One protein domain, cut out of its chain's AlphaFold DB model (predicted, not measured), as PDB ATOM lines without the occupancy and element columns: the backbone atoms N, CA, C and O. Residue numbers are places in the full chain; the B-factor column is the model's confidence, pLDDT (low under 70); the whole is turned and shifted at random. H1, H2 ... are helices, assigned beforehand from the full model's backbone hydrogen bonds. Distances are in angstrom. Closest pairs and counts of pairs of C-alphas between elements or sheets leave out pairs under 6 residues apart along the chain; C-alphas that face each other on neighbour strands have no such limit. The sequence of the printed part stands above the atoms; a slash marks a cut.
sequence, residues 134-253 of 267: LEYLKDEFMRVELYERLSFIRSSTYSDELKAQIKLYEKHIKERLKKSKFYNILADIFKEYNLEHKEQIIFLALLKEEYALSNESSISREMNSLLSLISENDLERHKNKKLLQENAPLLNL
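Overview. This is residues 134 to 253 of the 267 residues of a protein of Campylobacter coli (UniProt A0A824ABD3). A long helical hairpin, H1 and H2, makes one side of the domain; H4 crosses the middle of H1 on the side away from H2, and H5 packs on residues 147 to 151 of H1. H6 packs on H5, the small helices H3 and H7 sit beyond H4, and residues 210 to 217, of which 210 and 211 belong to H4, stick out. The printed part has 120 residues, with seven named helices, H1 to H7 in order, and no named strand; the class is all helix. It is compact, with a radius of gyration of the C-alphas of 14.6 A and spans of 40 by 35 by 29 A.

Arrangement. H1, residues 134 to 152, touches H2, residues 159 to 177, at a shallow tilt of 13 degrees, opposite ways, as a helical hairpin; their closest C-alphas are those of Leu 150 and Ser 159, 6.3 A apart. H3, residues 185 to 192, touches no helix but is close to H4, residues 197 to 211, without clearly touching it, the closest C-alphas being those of Phe 190 and Gln 200 at 6.9 A. H4 touches H1 with the C-alphas of Ala 205 and Val 144 closest at 5.9 A, only just about perpendicular at 71 degrees. H5, residues 223 to 230, touches H1 about perpendicular at 77 degrees, closest at the C-alphas of Leu 229 and Glu 148, 5.5 A. H5 also touches H4 at a steep tilt of 58 degrees, with the C-alphas of Ile 230 and Lys 198 closest at 5.9 A. H6, residues 234 to 244, touches H5 at a tilt of 69 degrees, only just steep, closest at the C-alphas of Arg 237 and Leu 227, 5.8 A. H7, residues 249 to 252, touches H6 only at the corner, the closest C-alphas being those of Leu 251 and Leu 244 at 7.1 A. Every O i to N i+4 pair is within hydrogen-bond range in H1 to H5, against 4 of 7 in H6, and H7 is too short for such a pair.

Along the chain. H1 begins at C-alpha 134 (-36.104, 32.627, -26.377) and is 27.5 A long; H2 is 26.6 A, H3 10.4 A, H4 21.2 A, H5 11.0 A and H6 15.4 A. H7, 5.8 A, ends at C-alpha 252 (-57.279, 34.781, -36.935).

Size, cuts and confidence. The C-alphas of Lys 181 and Asp 234 are farthest apart, 40.6 A. The printed part has no cut, and the link from H4 to H5, 11 residues, is long. Confidence is under 70 at residues 155 to 158, 213 to 221 and 246.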
ATOM      1  N   LEU A 134     -36.428  33.819 -25.590       93.50
ATOM      2  CA  LEU A 134     -36.104  32.627 -26.377       93.50
ATOM      3  C   LEU A 134     -35.847  31.394 -25.496       93.50
ATOM      4  O   LEU A 134     -36.162  30.276 -25.894       93.50
ATOM      5  N   GLU A 135     -35.307  31.581 -24.288       93.38
ATOM      6  CA  GLU A 135     -35.146  30.481 -23.332       93.38
ATOM      7  C   GLU A 135     -36.506  29.945 -22.865       93.38
ATOM      8  O   GLU A 135     -36.687  28.735 -22.781       93.38
ATOM      9  N   TYR A 136     -37.477  30.830 -22.623       95.50
ATOM     10  CA  TYR A 136     -38.856  30.439 -22.324       95.50
ATOM     11  C   TYR A 136     -39.517  29.713 -23.504       95.50
ATOM     12  O   TYR A 136     -40.139  28.671 -23.313       95.50
ATOM     13  N   LEU A 137     -39.328  30.217 -24.727       95.00
ATOM     14  CA  LEU A 137     -39.890  29.606 -25.932       95.00
ATOM     15  C   LEU A 137     -39.376  28.173 -26.154       95.00
ATOM     16  O   LEU A 137     -40.150  27.302 -26.540       95.00
ATOM     17  N   LYS A 138     -38.100  27.900 -25.849       92.00
ATOM     18  CA  LYS A 138     -37.538  26.538 -25.904       92.00
ATOM     19  C   LYS A 138     -38.262  25.573 -24.967       92.00
ATOM     20  O   LYS A 138     -38.543  24.444 -25.364       92.00
ATOM     21  N   ASP A 139     -38.592  26.005 -23.751       94.12
ATOM     22  CA  ASP A 139     -39.340  25.154 -22.826       94.12
ATOM     23  C   ASP A 139     -40.782  24.926 -23.319       94.12
ATOM     24  O   ASP A 139     -41.297  23.814 -23.212       94.12
ATOM     25  N   GLU A 140     -41.424  25.937 -23.907       95.06
ATOM     26  CA  GLU A 140     -42.752  25.798 -24.523       95.06
ATOM     27  C   GLU A 140     -42.737  24.827 -25.723       95.06
ATOM     28  O   GLU A 140     -43.649  24.010 -25.854       95.06
ATOM     29  N   PHE A 141     -41.684  24.829 -26.549       93.25
ATOM     30  CA  PHE A 141     -41.509  23.856 -27.640       93.25
ATOM     31  C   PHE A 141     -41.267  22.433 -27.131       93.25
ATOM     32  O   PHE A 141     -41.898  21.498 -27.620       93.25
ATOM     33  N   MET A 142     -40.454  22.261 -26.088       90.75
ATOM     34  CA  MET A 142     -40.308  20.962 -25.423       90.75
ATOM     35  C   MET A 142     -41.651  20.480 -24.845       90.75
ATOM     36  O   MET A 142     -41.971  19.295 -24.906       90.75
ATOM     37  N   ARG A 143     -42.502  21.384 -24.330       93.88
ATOM     38  CA  ARG A 143     -43.860  21.007 -23.902       93.88
ATOM     39  C   ARG A 143     -44.673  20.443 -25.070       93.88
ATOM     40  O   ARG A 143     -45.354  19.437 -24.880       93.88
ATOM     41  N   VAL A 144     -44.606  21.062 -26.250       91.50
ATOM     42  CA  VAL A 144     -45.267  20.551 -27.464       91.50
ATOM     43  C   VAL A 144     -44.752  19.155 -27.822       91.50
ATOM     44  O   VAL A 144     -45.568  18.263 -28.029       91.50
ATOM     45  N   GLU A 145     -43.438  18.922 -27.803       85.44
ATOM     46  CA  GLU A 145     -42.842  17.605 -28.095       85.44
ATOM     47  C   GLU A 145     -43.348  16.503 -27.155       85.44
ATOM     48  O   GLU A 145     -43.634  15.379 -27.580       85.44
ATOM     49  N   LEU A 146     -43.534  16.816 -25.871       88.25
ATOM     50  CA  LEU A 146     -44.126  15.867 -24.929       88.25
ATOM     51  C   LEU A 146     -45.582  15.530 -25.285       88.25
ATOM     52  O   LEU A 146     -45.992  14.376 -25.138       88.25
ATOM     53  N   TYR A 147     -46.364  16.508 -25.752       89.38
ATOM     54  CA  TYR A 147     -47.734  16.283 -26.218       89.38
ATOM     55  C   TYR A 147     -47.782  15.501 -27.535       89.38
ATOM     56  O   TYR A 147     -48.616  14.601 -27.668       89.38
ATOM     57  N   GLU A 148     -46.887  15.794 -28.481       83.81
ATOM     58  CA  GLU A 148     -46.738  15.045 -29.734       83.81
ATOM     59  C   GLU A 148     -46.468  13.582 -29.405       83.81
ATOM     60  O   GLU A 148     -47.197  12.688 -29.832       83.81
ATOM     61  N   ARG A 149     -45.502  13.336 -28.521       78.88
ATOM     62  CA  ARG A 149     -45.200  11.996 -28.038       78.88
ATOM     63  C   ARG A 149     -46.388  11.343 -27.342       78.88
ATOM     64  O   ARG A 149     -46.670  10.173 -27.597       78.88
ATOM     65  N   LEU A 150     -47.105  12.075 -26.489       84.12
ATOM     66  CA  LEU A 150     -48.304  11.558 -25.834       84.12
ATOM     67  C   LEU A 150     -49.345  11.103 -26.858       84.12
ATOM     68  O   LEU A 150     -49.980  10.076 -26.631       84.12
ATOM     69  N   SER A 151     -49.489  11.818 -27.977       82.25
ATOM     70  CA  SER A 151     -50.442  11.474 -29.034       82.25
ATOM     71  C   SER A 151     -50.175  10.104 -29.668       82.25
ATOM     72  O   SER A 151     -51.131   9.383 -29.950       82.25
ATOM     73  N   PHE A 152     -48.907   9.698 -29.795       72.56
ATOM     74  CA  PHE A 152     -48.525   8.388 -30.334       72.56
ATOM     75  C   PHE A 152     -48.738   7.242 -29.344       72.56
ATOM     76  O   PHE A 152     -49.024   6.120 -29.751       72.56
ATOM     77  N   ILE A 153     -48.604   7.511 -28.041       70.62
ATOM     78  CA  ILE A 153     -48.554   6.464 -27.013       70.62
ATOM     79  C   ILE A 153     -49.845   6.354 -26.186       70.62
ATOM     80  O   ILE A 153     -49.850   5.704 -25.138       70.62
ATOM     81  N   ARG A 154     -50.940   7.004 -26.609       70.06
ATOM     82  CA  ARG A 154     -52.164   7.175 -25.796       70.06
ATOM     83  C   ARG A 154     -52.800   5.881 -25.304       70.06
ATOM     84  O   ARG A 154     -53.302   5.854 -24.187       70.06
ATOM     85  N   SER A 155     -52.794   4.836 -26.125       65.19
ATOM     86  CA  SER A 155     -53.347   3.520 -25.782       65.19
ATOM     87  C   SER A 155     -52.448   2.716 -24.841       65.19
ATOM     88  O   SER A 155     -52.878   1.695 -24.306       65.19
ATOM     89  N   SER A 156     -51.206   3.155 -24.626       64.69
ATOM     90  CA  SER A 156     -50.256   2.456 -23.770       64.69
ATOM     91  C   SER A 156     -50.476   2.793 -22.293       64.69
ATOM     92  O   SER A 156     -50.848   3.912 -21.926       64.69
ATOM     93  N   THR A 157     -50.120   1.853 -21.418       62.16
ATOM     94  CA  THR A 157     -50.015   2.076 -19.963       62.16
ATOM     95  C   THR A 157     -48.967   3.135 -19.594       62.16
ATOM     96  O   THR A 157     -48.938   3.615 -18.465       62.16
ATOM     97  N   TYR A 158     -48.109   3.525 -20.543       65.75
ATOM     98  CA  TYR A 158     -47.076   4.546 -20.376       65.75
ATOM     99  C   TYR A 158     -47.616   5.977 -20.532       65.75
ATOM    100  O   TYR A 158     -46.946   6.942 -20.153       65.75
ATOM    101  N   SER A 159     -48.829   6.126 -21.072       77.69
ATOM    102  CA  SER A 159     -49.473   7.427 -21.263       77.69
ATOM    103  C   SER A 159     -49.654   8.179 -19.941       77.69
ATOM    104  O   SER A 159     -49.394   9.379 -19.893       77.69
ATOM    105  N   ASP A 160     -49.986   7.488 -18.848       81.88
ATOM    106  CA  ASP A 160     -50.153   8.103 -17.526       81.88
ATOM    107  C   ASP A 160     -48.833   8.638 -16.950       81.88
ATOM    108  O   ASP A 160     -48.798   9.750 -16.411       81.88
ATOM    109  N   GLU A 161     -47.727   7.898 -17.111       81.00
ATOM    110  CA  GLU A 161     -46.395   8.362 -16.695       81.00
ATOM    111  C   GLU A 161     -45.982   9.620 -17.478       81.00
ATOM    112  O   GLU A 161     -45.412  10.551 -16.901       81.00
ATOM    113  N   LEU A 162     -46.290   9.680 -18.780       82.94
ATOM    114  CA  LEU A 162     -45.994  10.846 -19.611       82.94
ATOM    115  C   LEU A 162     -46.913  12.034 -19.287       82.94
ATOM    116  O   LEU A 162     -46.428  13.156 -19.164       82.94
ATOM    117  N   LYS A 163     -48.212  11.806 -19.048       89.38
ATOM    118  CA  LYS A 163     -49.148  12.846 -18.577       89.38
ATOM    119  C   LYS A 163     -48.680  13.461 -17.256       89.38
ATOM    120  O   LYS A 163     -48.770  14.675 -17.074       89.38
ATOM    121  N   ALA A 164     -48.170  12.648 -16.328       88.62
ATOM    122  CA  ALA A 164     -47.603  13.139 -15.075       88.62
ATOM    123  C   ALA A 164     -46.336  13.985 -15.302       88.62
ATOM    124  O   ALA A 164     -46.189  15.040 -14.681       88.62
ATOM    125  N   GLN A 165     -45.460  13.566 -16.220       88.31
ATOM    126  CA  GLN A 165     -44.268  14.331 -16.611       88.31
ATOM    127  C   GLN A 165     -44.630  15.674 -17.253       88.31
ATOM    128  O   GLN A 165     -44.077  16.693 -16.847       88.31
ATOM    129  N   ILE A 166     -45.603  15.702 -18.170       92.38
ATOM    130  CA  ILE A 166     -46.108  16.939 -18.791       92.38
ATOM    131  C   ILE A 166     -46.592  17.915 -17.717       92.38
ATOM    132  O   ILE A 166     -46.153  19.061 -17.687       92.38
ATOM    133  N   LYS A 167     -47.421  17.456 -16.768       93.75
ATOM    134  CA  LYS A 167     -47.918  18.304 -15.667       93.75
ATOM    135  C   LYS A 167     -46.789  18.873 -14.805       93.75
ATOM    136  O   LYS A 167     -46.853  20.028 -14.381       93.75
ATOM    137  N   LEU A 168     -45.765  18.068 -14.514       93.88
ATOM    138  CA  LEU A 168     -44.595  18.519 -13.762       93.88
ATOM    139  C   LEU A 168     -43.812  19.584 -14.541       93.88
ATOM    140  O   LEU A 168     -43.415  20.597 -13.964       93.88
ATOM    141  N   TYR A 169     -43.643  19.378 -15.846       95.00
ATOM    142  CA  TYR A 169     -42.940  20.300 -16.729       95.00
ATOM    143  C   TYR A 169     -43.684  21.630 -16.896       95.00
ATOM    144  O   TYR A 169     -43.106  22.698 -16.730       95.00
ATOM    145  N   GLU A 170     -45.002  21.594 -17.088       95.44
ATOM    146  CA  GLU A 170     -45.844  22.795 -17.123       95.44
ATOM    147  C   GLU A 170     -45.756  23.614 -15.837       95.44
ATOM    148  O   GLU A 170     -45.731  24.847 -15.868       95.44
ATOM    149  N   LYS A 171     -45.716  22.939 -14.683       95.75
ATOM    150  CA  LYS A 171     -45.532  23.607 -13.395       95.75
ATOM    151  C   LYS A 171     -44.164  24.286 -13.326       95.75
ATOM    152  O   LYS A 171     -44.096  25.436 -12.899       95.75
ATOM    153  N   HIS A 172     -43.113  23.601 -13.769       95.25
ATOM    154  CA  HIS A 172     -41.764  24.154 -13.838       95.25
ATOM    155  C   HIS A 172     -41.711  25.421 -14.704       95.25
ATOM    156  O   HIS A 172     -41.254  26.461 -14.226       95.25
ATOM    157  N   ILE A 173     -42.282  25.381 -15.913       95.88
ATOM    158  CA  ILE A 173     -42.355  26.547 -16.804       95.88
ATOM    159  C   ILE A 173     -43.078  27.711 -16.121       95.88
ATOM    160  O   ILE A 173     -42.557  28.824 -16.047       95.88
ATOM    161  N   LYS A 174     -44.257  27.451 -15.538       95.44
ATOM    162  CA  LYS A 174     -45.044  28.468 -14.820       95.44
ATOM    163  C   LYS A 174     -44.265  29.092 -13.660       95.44
ATOM    164  O   LYS A 174     -44.385  30.291 -13.417       95.44
ATOM    165  N   GLU A 175     -43.489  28.305 -12.918       96.44
ATOM    166  CA  GLU A 175     -42.687  28.793 -11.792       96.44
ATOM    167  C   GLU A 175     -41.506  29.662 -12.233       96.44
ATOM    168  O   GLU A 175     -41.244  30.687 -11.597       96.44
ATOM    169  N   ARG A 176     -40.822  29.296 -13.321       96.19
ATOM    170  CA  ARG A 176     -39.739  30.108 -13.899       96.19
ATOM    171  C   ARG A 176     -40.278  31.389 -14.531       96.19
ATOM    172  O   ARG A 176     -39.748  32.475 -14.280       96.19
ATOM    173  N   LEU A 177     -41.387  31.294 -15.265       95.50
ATOM    174  CA  LEU A 177     -42.028  32.431 -15.924       95.50
ATOM    175  C   LEU A 177     -42.456  33.505 -14.914       95.50
ATOM    176  O   LEU A 177     -42.181  34.680 -15.127       95.50
ATOM    177  N   LYS A 178     -43.013  33.112 -13.758       95.44
ATOM    178  CA  LYS A 178     -43.379  34.041 -12.665       95.44
ATOM    179  C   LYS A 178     -42.220  34.895 -12.143       95.44
ATOM    180  O   LYS A 178     -42.458  35.970 -11.603       95.44
ATOM    181  N   LYS A 179     -40.983  34.405 -12.238       96.38
ATOM    182  CA  LYS A 179     -39.777  35.116 -11.777       96.38
ATOM    183  C   LYS A 179     -39.160  35.985 -12.874       96.38
ATOM    184  O   LYS A 179     -38.251  36.765 -12.595       96.38
ATOM    185  N   SER A 180     -39.616  35.818 -14.110       95.50
ATOM    186  CA  SER A 180     -39.015  36.409 -15.298       95.50
ATOM    187  C   SER A 180     -39.547  37.814 -15.556       95.50
ATOM    188  O   SER A 180     -40.671  38.142 -15.187       95.50
ATOM    189  N   LYS A 181     -38.710  38.665 -16.159       94.12
ATOM    190  CA  LYS A 181     -39.005  40.094 -16.374       94.12
ATOM    191  C   LYS A 181     -39.036  40.504 -17.848       94.12
ATOM    192  O   LYS A 181     -39.143  41.690 -18.141       94.12
ATOM    193  N   PHE A 182     -38.896  39.550 -18.766       93.44
ATOM    194  CA  PHE A 182     -38.978  39.821 -20.197       93.44
ATOM    195  C   PHE A 182     -40.433  40.088 -20.614       93.44
ATOM    196  O   PHE A 182     -41.376  39.640 -19.959       93.44
ATOM    197  N   TYR A 183     -40.609  40.803 -21.724       93.56
ATOM    198  CA  TYR A 183     -41.916  40.984 -22.346       93.56
ATOM    199  C   TYR A 183     -42.397  39.666 -22.963       93.56
ATOM    200  O   TYR A 183     -41.759  39.131 -23.870       93.56
ATOM    201  N   ASN A 184     -43.500  39.121 -22.449       92.50
ATOM    202  CA  ASN A 184     -44.030  37.839 -22.896       92.50
ATOM    203  C   ASN A 184     -45.059  38.031 -24.016       92.50
ATOM    204  O   ASN A 184     -46.261  38.043 -23.763       92.50
ATOM    205  N   ILE A 185     -44.570  38.120 -25.252       93.31
ATOM    206  CA  ILE A 185     -45.416  38.316 -26.435       93.31
ATOM    207  C   ILE A 185     -46.463  37.206 -26.623       93.31
ATOM    208  O   ILE A 185     -47.578  37.497 -27.042       93.31
ATOM    209  N   LEU A 186     -46.164  35.952 -26.251       94.00
ATOM    210  CA  LEU A 186     -47.150  34.862 -26.310       94.00
ATOM    211  C   LEU A 186     -48.327  35.110 -25.375       94.00
ATOM    212  O   LEU A 186     -49.465  34.863 -25.756       94.00
ATOM    213  N   ALA A 187     -48.070  35.605 -24.162       93.06
ATOM    214  CA  ALA A 187     -49.145  35.902 -23.223       93.06
ATOM    215  C   ALA A 187     -50.078  36.997 -23.760       93.06
ATOM    216  O   ALA A 187     -51.290  36.896 -23.572       93.06
ATOM    217  N   ASP A 188     -49.528  38.001 -24.447       93.88
ATOM    218  CA  ASP A 188     -50.323  39.065 -25.057       93.88
ATOM    219  C   ASP A 188     -51.121  38.559 -26.262       93.88
ATOM    220  O   ASP A 188     -52.328  38.786 -26.294       93.88
ATOM    221  N   ILE A 189     -50.521  37.764 -27.159       93.56
ATOM    222  CA  ILE A 189     -51.237  37.110 -28.274       93.56
ATOM    223  C   ILE A 189     -52.379  36.232 -27.744       93.56
ATOM    224  O   ILE A 189     -53.520  36.336 -28.193       93.56
ATOM    225  N   PHE A 190     -52.107  35.385 -26.747       95.19
ATOM    226  CA  PHE A 190     -53.119  34.489 -26.179       95.19
ATOM    227  C   PHE A 190     -54.276  35.258 -25.546       95.19
ATOM    228  O   PHE A 190     -55.416  34.800 -25.594       95.19
ATOM    229  N   LYS A 191     -53.998  36.424 -24.958       94.56
ATOM    230  CA  LYS A 191     -55.014  37.281 -24.352       94.56
ATOM    231  C   LYS A 191     -55.803  38.071 -25.394       94.56
ATOM    232  O   LYS A 191     -57.021  38.150 -25.272       94.56
ATOM    233  N   GLU A 192     -55.128  38.648 -26.384       94.00
ATOM    234  CA  GLU A 192     -55.731  39.430 -27.467       94.00
ATOM    235  C   GLU A 192     -56.729  38.591 -28.268       94.00
ATOM    236  O   GLU A 192     -57.851  39.031 -28.514       94.00
ATOM    237  N   TYR A 193     -56.361  37.345 -28.570       92.19
ATOM    238  CA  TYR A 193     -57.191  36.413 -29.330       92.19
ATOM    239  C   TYR A 193     -58.016  35.473 -28.447       92.19
ATOM    240  O   TYR A 193     -58.737  34.627 -28.962       92.19
ATOM    241  N   ASN A 194     -57.946  35.616 -27.119       92.56
ATOM    242  CA  ASN A 194     -58.679  34.789 -26.154       92.56
ATOM    243  C   ASN A 194     -58.503  33.271 -26.389       92.56
ATOM    244  O   ASN A 194     -59.471  32.513 -26.354       92.56
ATOM    245  N   LEU A 195     -57.263  32.834 -26.640       93.81
ATOM    246  CA  LEU A 195     -56.959  31.433 -26.936       93.81
ATOM    247  C   LEU A 195     -57.100  30.560 -25.685       93.81
ATOM    248  O   LEU A 195     -56.440  30.793 -24.664       93.81
ATOM    249  N   GLU A 196     -57.894  29.498 -25.783       93.06
ATOM    250  CA  GLU A 196     -57.988  28.471 -24.751       93.06
ATOM    251  C   GLU A 196     -56.719  27.604 -24.699       93.06
ATOM    252  O   GLU A 196     -55.932  27.533 -25.639       93.06
ATOM    253  N   HIS A 197     -56.530  26.856 -23.608       92.31
ATOM    254  CA  HIS A 197     -55.335  26.028 -23.395       92.31
ATOM    255  C   HIS A 197     -54.987  25.102 -24.575       92.31
ATOM    256  O   HIS A 197     -53.822  24.946 -24.928       92.31
ATOM    257  N   LYS A 198     -55.993  24.470 -25.195       94.00
ATOM    258  CA  LYS A 198     -55.775  23.579 -26.345       94.00
ATOM    259  C   LYS A 198     -55.357  24.355 -27.599       94.00
ATOM    260  O   LYS A 198     -54.491  23.886 -28.329       94.00
ATOM    261  N   GLU A 199     -55.916  25.543 -27.817       93.56
ATOM    262  CA  GLU A 199     -55.532  26.427 -28.923       93.56
ATOM    263  C   GLU A 199     -54.114  26.968 -28.735       93.56
ATOM    264  O   GLU A 199     -53.353  27.010 -29.692       93.56
ATOM    265  N   GLN A 200     -53.714  27.286 -27.498       94.75
ATOM    266  CA  GLN A 200     -52.337  27.682 -27.178       94.75
ATOM    267  C   GLN A 200     -51.333  26.573 -27.519       94.75
ATOM    268  O   GLN A 200     -50.280  26.853 -28.085       94.75
ATOM    269  N   ILE A 201     -51.654  25.308 -27.211       94.69
ATOM    270  CA  ILE A 201     -50.810  24.159 -27.583       94.69
ATOM    271  C   ILE A 201     -50.687  24.042 -29.106       94.69
ATOM    272  O   ILE A 201     -49.579  23.862 -29.603       94.69
ATOM    273  N   ILE A 202     -51.798  24.167 -29.840       92.38
ATOM    274  CA  ILE A 202     -51.780  24.121 -31.310       92.38
ATOM    275  C   ILE A 202     -50.947  25.275 -31.873       92.38
ATOM    276  O   ILE A 202     -50.074  25.042 -32.701       92.38
ATOM    277  N   PHE A 203     -51.170  26.500 -31.396       93.38
ATOM    278  CA  PHE A 203     -50.422  27.676 -31.831       93.38
ATOM    279  C   PHE A 203     -48.915  27.488 -31.641       93.38
ATOM    280  O   PHE A 203     -48.134  27.760 -32.546       93.38
ATOM    281  N   LEU A 204     -48.495  26.972 -30.482       94.38
ATOM    282  CA  LEU A 204     -47.085  26.706 -30.201       94.38
ATOM    283  C   LEU A 204     -46.504  25.591 -31.071       94.38
ATOM    284  O   LEU A 204     -45.330  25.666 -31.423       94.38
ATOM    285  N   ALA A 205     -47.299  24.580 -31.425       90.81
ATOM    286  CA  ALA A 205     -46.870  23.532 -32.345       90.81
ATOM    287  C   ALA A 205     -46.631  24.076 -33.755       90.81
ATOM    288  O   ALA A 205     -45.595  23.800 -34.352       90.81
ATOM    289  N   LEU A 206     -47.537  24.923 -34.244       88.94
ATOM    290  CA  LEU A 206     -47.372  25.607 -35.527       88.94
ATOM    291  C   LEU A 206     -46.168  26.555 -35.505       88.94
ATOM    292  O   LEU A 206     -45.339  26.524 -36.410       88.94
ATOM    293  N   LEU A 207     -46.006  27.330 -34.427       90.31
ATOM    294  CA  LEU A 207     -44.854  28.213 -34.247       90.31
ATOM    295  C   LEU A 207     -43.529  27.433 -34.218       90.31
ATOM    296  O   LEU A 207     -42.544  27.884 -34.788       90.31
ATOM    297  N   LYS A 208     -43.486  26.264 -33.571       89.12
ATOM    298  CA  LYS A 208     -42.302  25.390 -33.558       89.12
ATOM    299  C   LYS A 208     -41.927  24.939 -34.973       89.12
ATOM    300  O   LYS A 208     -40.751  24.994 -35.323       89.12
ATOM    301  N   GLU A 209     -42.907  24.531 -35.780       82.19
ATOM    302  CA  GLU A 209     -42.690  24.125 -37.177       82.19
ATOM    303  C   GLU A 209     -42.161  25.277 -38.044       82.19
ATOM    304  O   GLU A 209     -41.260  25.063 -38.850       82.19
ATOM    305  N   GLU A 210     -42.640  26.508 -37.843       81.31
ATOM    306  CA  GLU A 210     -42.089  27.694 -38.521       81.31
ATOM    307  C   GLU A 210     -40.597  27.906 -38.211       81.31
ATOM    308  O   GLU A 210     -39.794  28.203 -39.096       81.31
ATOM    309  N   TYR A 211     -40.184  27.691 -36.958       80.00
ATOM    310  CA  TYR A 211     -38.775  27.793 -36.558       80.00
ATOM    311  C   TYR A 211     -37.903  26.644 -37.083       80.00
ATOM    312  O   TYR A 211     -36.687  26.809 -37.195       80.00
ATOM    313  N   ALA A 212     -38.493  25.487 -37.385       71.38
ATOM    314  CA  ALA A 212     -37.762  24.314 -37.852       71.38
ATOM    315  C   ALA A 212     -37.308  24.423 -39.322       71.38
ATOM    316  O   ALA A 212     -36.528  23.577 -39.763       71.38
ATOM    317  N   LEU A 213     -37.747  25.455 -40.067       58.25
ATOM    318  CA  LEU A 213     -37.460  25.658 -41.500       58.25
ATOM    319  C   LEU A 213     -37.720  24.388 -42.340       58.25
ATOM    320  O   LEU A 213     -37.039  24.128 -43.337       58.25
ATOM    321  N   SER A 214     -38.687  23.567 -41.916       53.38
ATOM    322  CA  SER A 214     -39.126  22.356 -42.602       53.38
ATOM    323  C   SER A 214     -39.940  22.752 -43.837       53.38
ATOM    324  O   SER A 214     -41.161  22.875 -43.803       53.38
ATOM    325  N   ASN A 215     -39.244  22.983 -44.951       45.22
ATOM    326  CA  ASN A 215     -39.881  23.191 -46.247       45.22
ATOM    327  C   ASN A 215     -40.600  21.900 -46.689       45.22
ATOM    328  O   ASN A 215     -39.995  20.831 -46.681       45.22
ATOM    329  N   GLU A 216     -41.851  22.057 -47.137       46.00
ATOM    330  CA  GLU A 216     -42.739  21.061 -47.769       46.00
ATOM    331  C   GLU A 216     -43.535  20.132 -46.826       46.00
ATOM    332  O   GLU A 216     -43.023  19.180 -46.243       46.00
ATOM    333  N   SER A 217     -44.861  20.343 -46.776       51.59
ATOM    334  CA  SER A 217     -45.871  19.361 -46.329       51.59
ATOM    335  C   SER A 217     -45.546  18.620 -45.020       51.59
ATOM    336  O   SER A 217     -45.592  17.391 -44.953       51.59
ATOM    337  N   SER A 218     -45.194  19.349 -43.958       57.41
ATOM    338  CA  SER A 218     -44.958  18.738 -42.649       57.41
ATOM    339  C   SER A 218     -46.267  18.151 -42.102       57.41
ATOM    340  O   SER A 218     -47.204  18.898 -41.810       57.41
ATOM    341  N   ILE A 219     -46.311  16.830 -41.903       60.25
ATOM    342  CA  ILE A 219     -47.443  16.089 -41.305       60.25
ATOM    343  C   ILE A 219     -47.911  16.733 -39.987       60.25
ATOM    344  O   ILE A 219     -49.094  16.687 -39.660       60.25
ATOM    345  N   SER A 220     -47.006  17.376 -39.240       59.47
ATOM    346  CA  SER A 220     -47.291  18.116 -38.002       59.47
ATOM    347  C   SER A 220     -48.329  19.232 -38.162       59.47
ATOM    348  O   SER A 220     -49.046  19.527 -37.208       59.47
ATOM    349  N   ARG A 221     -48.435  19.834 -39.358       68.94
ATOM    350  CA  ARG A 221     -49.402  20.898 -39.675       68.94
ATOM    351  C   ARG A 221     -50.787  20.351 -40.014       68.94
ATOM    352  O   ARG A 221     -51.761  21.079 -39.883       68.94
ATOM    353  N   GLU A 222     -50.898  19.077 -40.398       76.69
ATOM    354  CA  GLU A 222     -52.177  18.479 -40.784       76.69
ATOM    355  C   GLU A 222     -53.193  18.526 -39.635       76.69
ATOM    356  O   GLU A 222     -52.891  18.180 -38.490       76.69
ATOM    357  N   MET A 223     -54.450  18.846 -39.958       80.50
ATOM    358  CA  MET A 223     -55.548  18.916 -38.985       80.50
ATOM    359  C   MET A 223     -55.634  17.662 -38.097       80.50
ATOM    360  O   MET A 223     -55.869  17.761 -36.895       80.50
ATOM    361  N   ASN A 224     -55.418  16.469 -38.657       80.69
ATOM    362  CA  ASN A 224     -55.461  15.223 -37.887       80.69
ATOM    363  C   ASN A 224     -54.332  15.119 -36.855       80.69
ATOM    364  O   ASN A 224     -54.572  14.599 -35.761       80.69
ATOM    365  N   SER A 225     -53.142  15.627 -37.176       81.31
ATOM    366  CA  SER A 225     -51.991  15.699 -36.272       81.31
ATOM    367  C   SER A 225     -52.238  16.713 -35.161       81.31
ATOM    368  O   SER A 225     -52.087  16.381 -33.985       81.31
ATOM    369  N   LEU A 226     -52.754  17.899 -35.497       87.94
ATOM    370  CA  LEU A 226     -53.132  18.920 -34.516       87.94
ATOM    371  C   LEU A 226     -54.246  18.429 -33.580       87.94
ATOM    372  O   LEU A 226     -54.159  18.586 -32.362       87.94
ATOM    373  N   LEU A 227     -55.270  17.750 -34.108       87.94
ATOM    374  CA  LEU A 227     -56.316  17.129 -33.286       87.94
ATOM    375  C   LEU A 227     -55.760  16.003 -32.423       87.94
ATOM    376  O   LEU A 227     -56.151  15.875 -31.258       87.94
ATOM    377  N   SER A 228     -54.845  15.200 -32.968       86.19
ATOM    378  CA  SER A 228     -54.092  14.217 -32.198       86.19
ATOM    379  C   SER A 228     -53.268  14.869 -31.103       86.19
ATOM    380  O   SER A 228     -53.152  14.268 -30.053       86.19
ATOM    381  N   LEU A 229     -52.767  16.089 -31.233       88.88
ATOM    382  CA  LEU A 229     -52.000  16.726 -30.164       88.88
ATOM    383  C   LEU A 229     -52.851  16.970 -28.903       88.88
ATOM    384  O   LEU A 229     -52.423  16.696 -27.781       88.88
ATOM    385  N   ILE A 230     -54.109  17.383 -29.086       91.00
ATOM    386  CA  ILE A 230     -54.956  17.932 -28.009       91.00
ATOM    387  C   ILE A 230     -56.141  17.057 -27.551       91.00
ATOM    388  O   ILE A 230     -56.929  17.501 -26.707       91.00
ATOM    389  N   SER A 231     -56.332  15.856 -28.105       89.06
ATOM    390  CA  SER A 231     -57.567  15.068 -27.903       89.06
ATOM    391  C   SER A 231     -57.314  13.662 -27.382       89.06
ATOM    392  O   SER A 231     -56.753  12.856 -28.102       89.06
ATOM    393  N   GLU A 232     -57.782  13.295 -26.193       82.88
ATOM    394  CA  GLU A 232     -57.424  11.982 -25.622       82.88
ATOM    395  C   GLU A 232     -58.046  10.769 -26.334       82.88
ATOM    396  O   GLU A 232     -57.501   9.669 -26.271       82.88
ATOM    397  N   ASN A 233     -59.180  10.961 -27.004       80.94
ATOM    398  CA  ASN A 233     -59.948   9.917 -27.679       80.94
ATOM    399  C   ASN A 233     -60.750  10.507 -28.852       80.94
ATOM    400  O   ASN A 233     -60.754  11.722 -29.068       80.94
ATOM    401  N   ASP A 234     -61.456   9.654 -29.595       81.56
ATOM    402  CA  ASP A 234     -62.224  10.065 -30.778       81.56
ATOM    403  C   ASP A 234     -63.380  11.024 -30.464       81.56
ATOM    404  O   ASP A 234     -63.654  11.937 -31.246       81.56
ATOM    405  N   LEU A 235     -64.025  10.882 -29.299       85.81
ATOM    406  CA  LEU A 235     -65.075  11.811 -28.866       85.81
ATOM    407  C   LEU A 235     -64.498  13.212 -28.643       85.81
ATOM    408  O   LEU A 235     -65.070  14.210 -29.088       85.81
ATOM    409  N   GLU A 236     -63.337  13.295 -27.992       89.00
ATOM    410  CA  GLU A 236     -62.619  14.553 -27.850       89.00
ATOM    411  C   GLU A 236     -62.128  15.093 -29.189       89.00
ATOM    412  O   GLU A 236     -62.251  16.296 -29.400       89.00
ATOM    413  N   ARG A 237     -61.620  14.249 -30.100       87.62
ATOM    414  CA  ARG A 237     -61.200  14.689 -31.444       87.62
ATOM    415  C   ARG A 237     -62.360  15.352 -32.168       87.62
ATOM    416  O   ARG A 237     -62.211  16.464 -32.669       87.62
ATOM    417  N   HIS A 238     -63.534  14.722 -32.157       85.00
ATOM    418  CA  HIS A 238     -64.721  15.296 -32.778       85.00
ATOM    419  C   HIS A 238     -65.112  16.628 -32.123       85.00
ATOM    420  O   HIS A 238     -65.408  17.596 -32.825       85.00
ATOM    421  N   LYS A 239     -65.087  16.711 -30.788       89.69
ATOM    422  CA  LYS A 239     -65.396  17.952 -30.066       89.69
ATOM    423  C   LYS A 239     -64.387  19.063 -30.367       89.69
ATOM    424  O   LYS A 239     -64.788  20.216 -30.501       89.69
ATOM    425  N   ASN A 240     -63.103  18.729 -30.445       92.06
ATOM    426  CA  ASN A 240     -62.017  19.685 -30.637       92.06
ATOM    427  C   ASN A 240     -61.866  20.118 -32.100       92.06
ATOM    428  O   ASN A 240     -61.228  21.135 -32.342       92.06
ATOM    429  N   LYS A 241     -62.497  19.425 -33.061       88.81
ATOM    430  CA  LYS A 241     -62.534  19.840 -34.474       88.81
ATOM    431  C   LYS A 241     -62.978  21.295 -34.642       88.81
ATOM    432  O   LYS A 241     -62.411  22.007 -35.458       88.81
ATOM    433  N   LYS A 242     -63.911  21.764 -33.806       89.12
ATOM    434  CA  LYS A 242     -64.385  23.157 -33.802       89.12
ATOM    435  C   LYS A 242     -63.290  24.205 -33.554       89.12
ATOM    436  O   LYS A 242     -63.491  25.354 -33.906       89.12
ATOM    437  N   LEU A 243     -62.167  23.827 -32.930       88.44
ATOM    438  CA  LEU A 243     -61.028  24.720 -32.666       88.44
ATOM    439  C   LEU A 243     -60.193  24.986 -33.930       88.44
ATOM    440  O   LEU A 243     -59.334  25.858 -33.925       88.44
ATOM    441  N   LEU A 244     -60.433  24.214 -34.993       84.38
ATOM    442  CA  LEU A 244     -59.750  24.283 -36.287       84.38
ATOM    443  C   LEU A 244     -60.745  24.536 -37.437       84.38
ATOM    444  O   LEU A 244     -60.451  24.254 -38.593       84.38
ATOM    445  N   GLN A 245     -61.959  24.994 -37.123       80.81
ATOM    446  CA  GLN A 245     -63.008  25.307 -38.097       80.81
ATOM    447  C   GLN A 245     -63.211  26.816 -38.204       80.81
ATOM    448  O   GLN A 245     -62.844  27.552 -37.289       80.81
ATOM    449  N   GLU A 246     -63.815  27.258 -39.312       66.62
ATOM    450  CA  GLU A 246     -64.126  28.664 -39.585       66.62
ATOM    451  C   GLU A 246     -64.684  29.380 -38.341       66.62
ATOM    452  O   GLU A 246     -65.597  28.883 -37.672       66.62
ATOM    453  N   ASN A 247     -64.144  30.570 -38.057       76.56
ATOM    454  CA  ASN A 247     -64.416  31.418 -36.884       76.56
ATOM    455  C   ASN A 247     -63.762  30.998 -35.555       76.56
ATOM    456  O   ASN A 247     -63.979  31.680 -34.550       76.56
ATOM    457  N   ALA A 248     -62.964  29.927 -35.505       85.00
ATOM    458  CA  ALA A 248     -62.168  29.651 -34.310       85.00
ATOM    459  C   ALA A 248     -61.145  30.784 -34.069       85.00
ATOM    460  O   ALA A 248     -60.491  31.211 -35.025       85.00
ATOM    461  N   PRO A 249     -60.971  31.268 -32.822       85.25
ATOM    462  CA  PRO A 249     -60.062  32.371 -32.512       85.25
ATOM    463  C   PRO A 249     -58.637  32.168 -33.031       85.25
ATOM    464  O   PRO A 249     -58.020  33.113 -33.525       85.25
ATOM    465  N   LEU A 250     -58.153  30.923 -32.980       85.62
ATOM    466  CA  LEU A 250     -56.856  30.517 -33.512       85.62
ATOM    467  C   LEU A 250     -56.681  30.835 -35.008       85.62
ATOM    468  O   LEU A 250     -55.581  31.195 -35.415       85.62
ATOM    469  N   LEU A 251     -57.737  30.750 -35.825       81.94
ATOM    470  CA  LEU A 251     -57.651  30.990 -37.275       81.94
ATOM    471  C   LEU A 251     -57.426  32.454 -37.640       81.94
ATOM    472  O   LEU A 251     -57.017  32.746 -38.754       81.94
ATOM    473  N   ASN A 252     -57.635  33.382 -36.708       81.19
ATOM    474  CA  ASN A 252     -57.279  34.781 -36.935       81.19
ATOM    475  C   ASN A 252     -55.758  35.024 -36.842       81.19
ATOM    476  O   ASN A 252     -55.308  36.140 -37.094       81.19
ATOM    477  N   LEU A 253     -54.985  34.010 -36.432       82.38
ATOM    478  CA  LEU A 253     -53.529  34.059 -36.263       82.38
ATOM    479  C   LEU A 253     -52.763  33.202 -37.277       82.38
ATOM    480  O   LEU A 253     -51.544  33.333 -37.359       82.38
TER     481      LEU A 253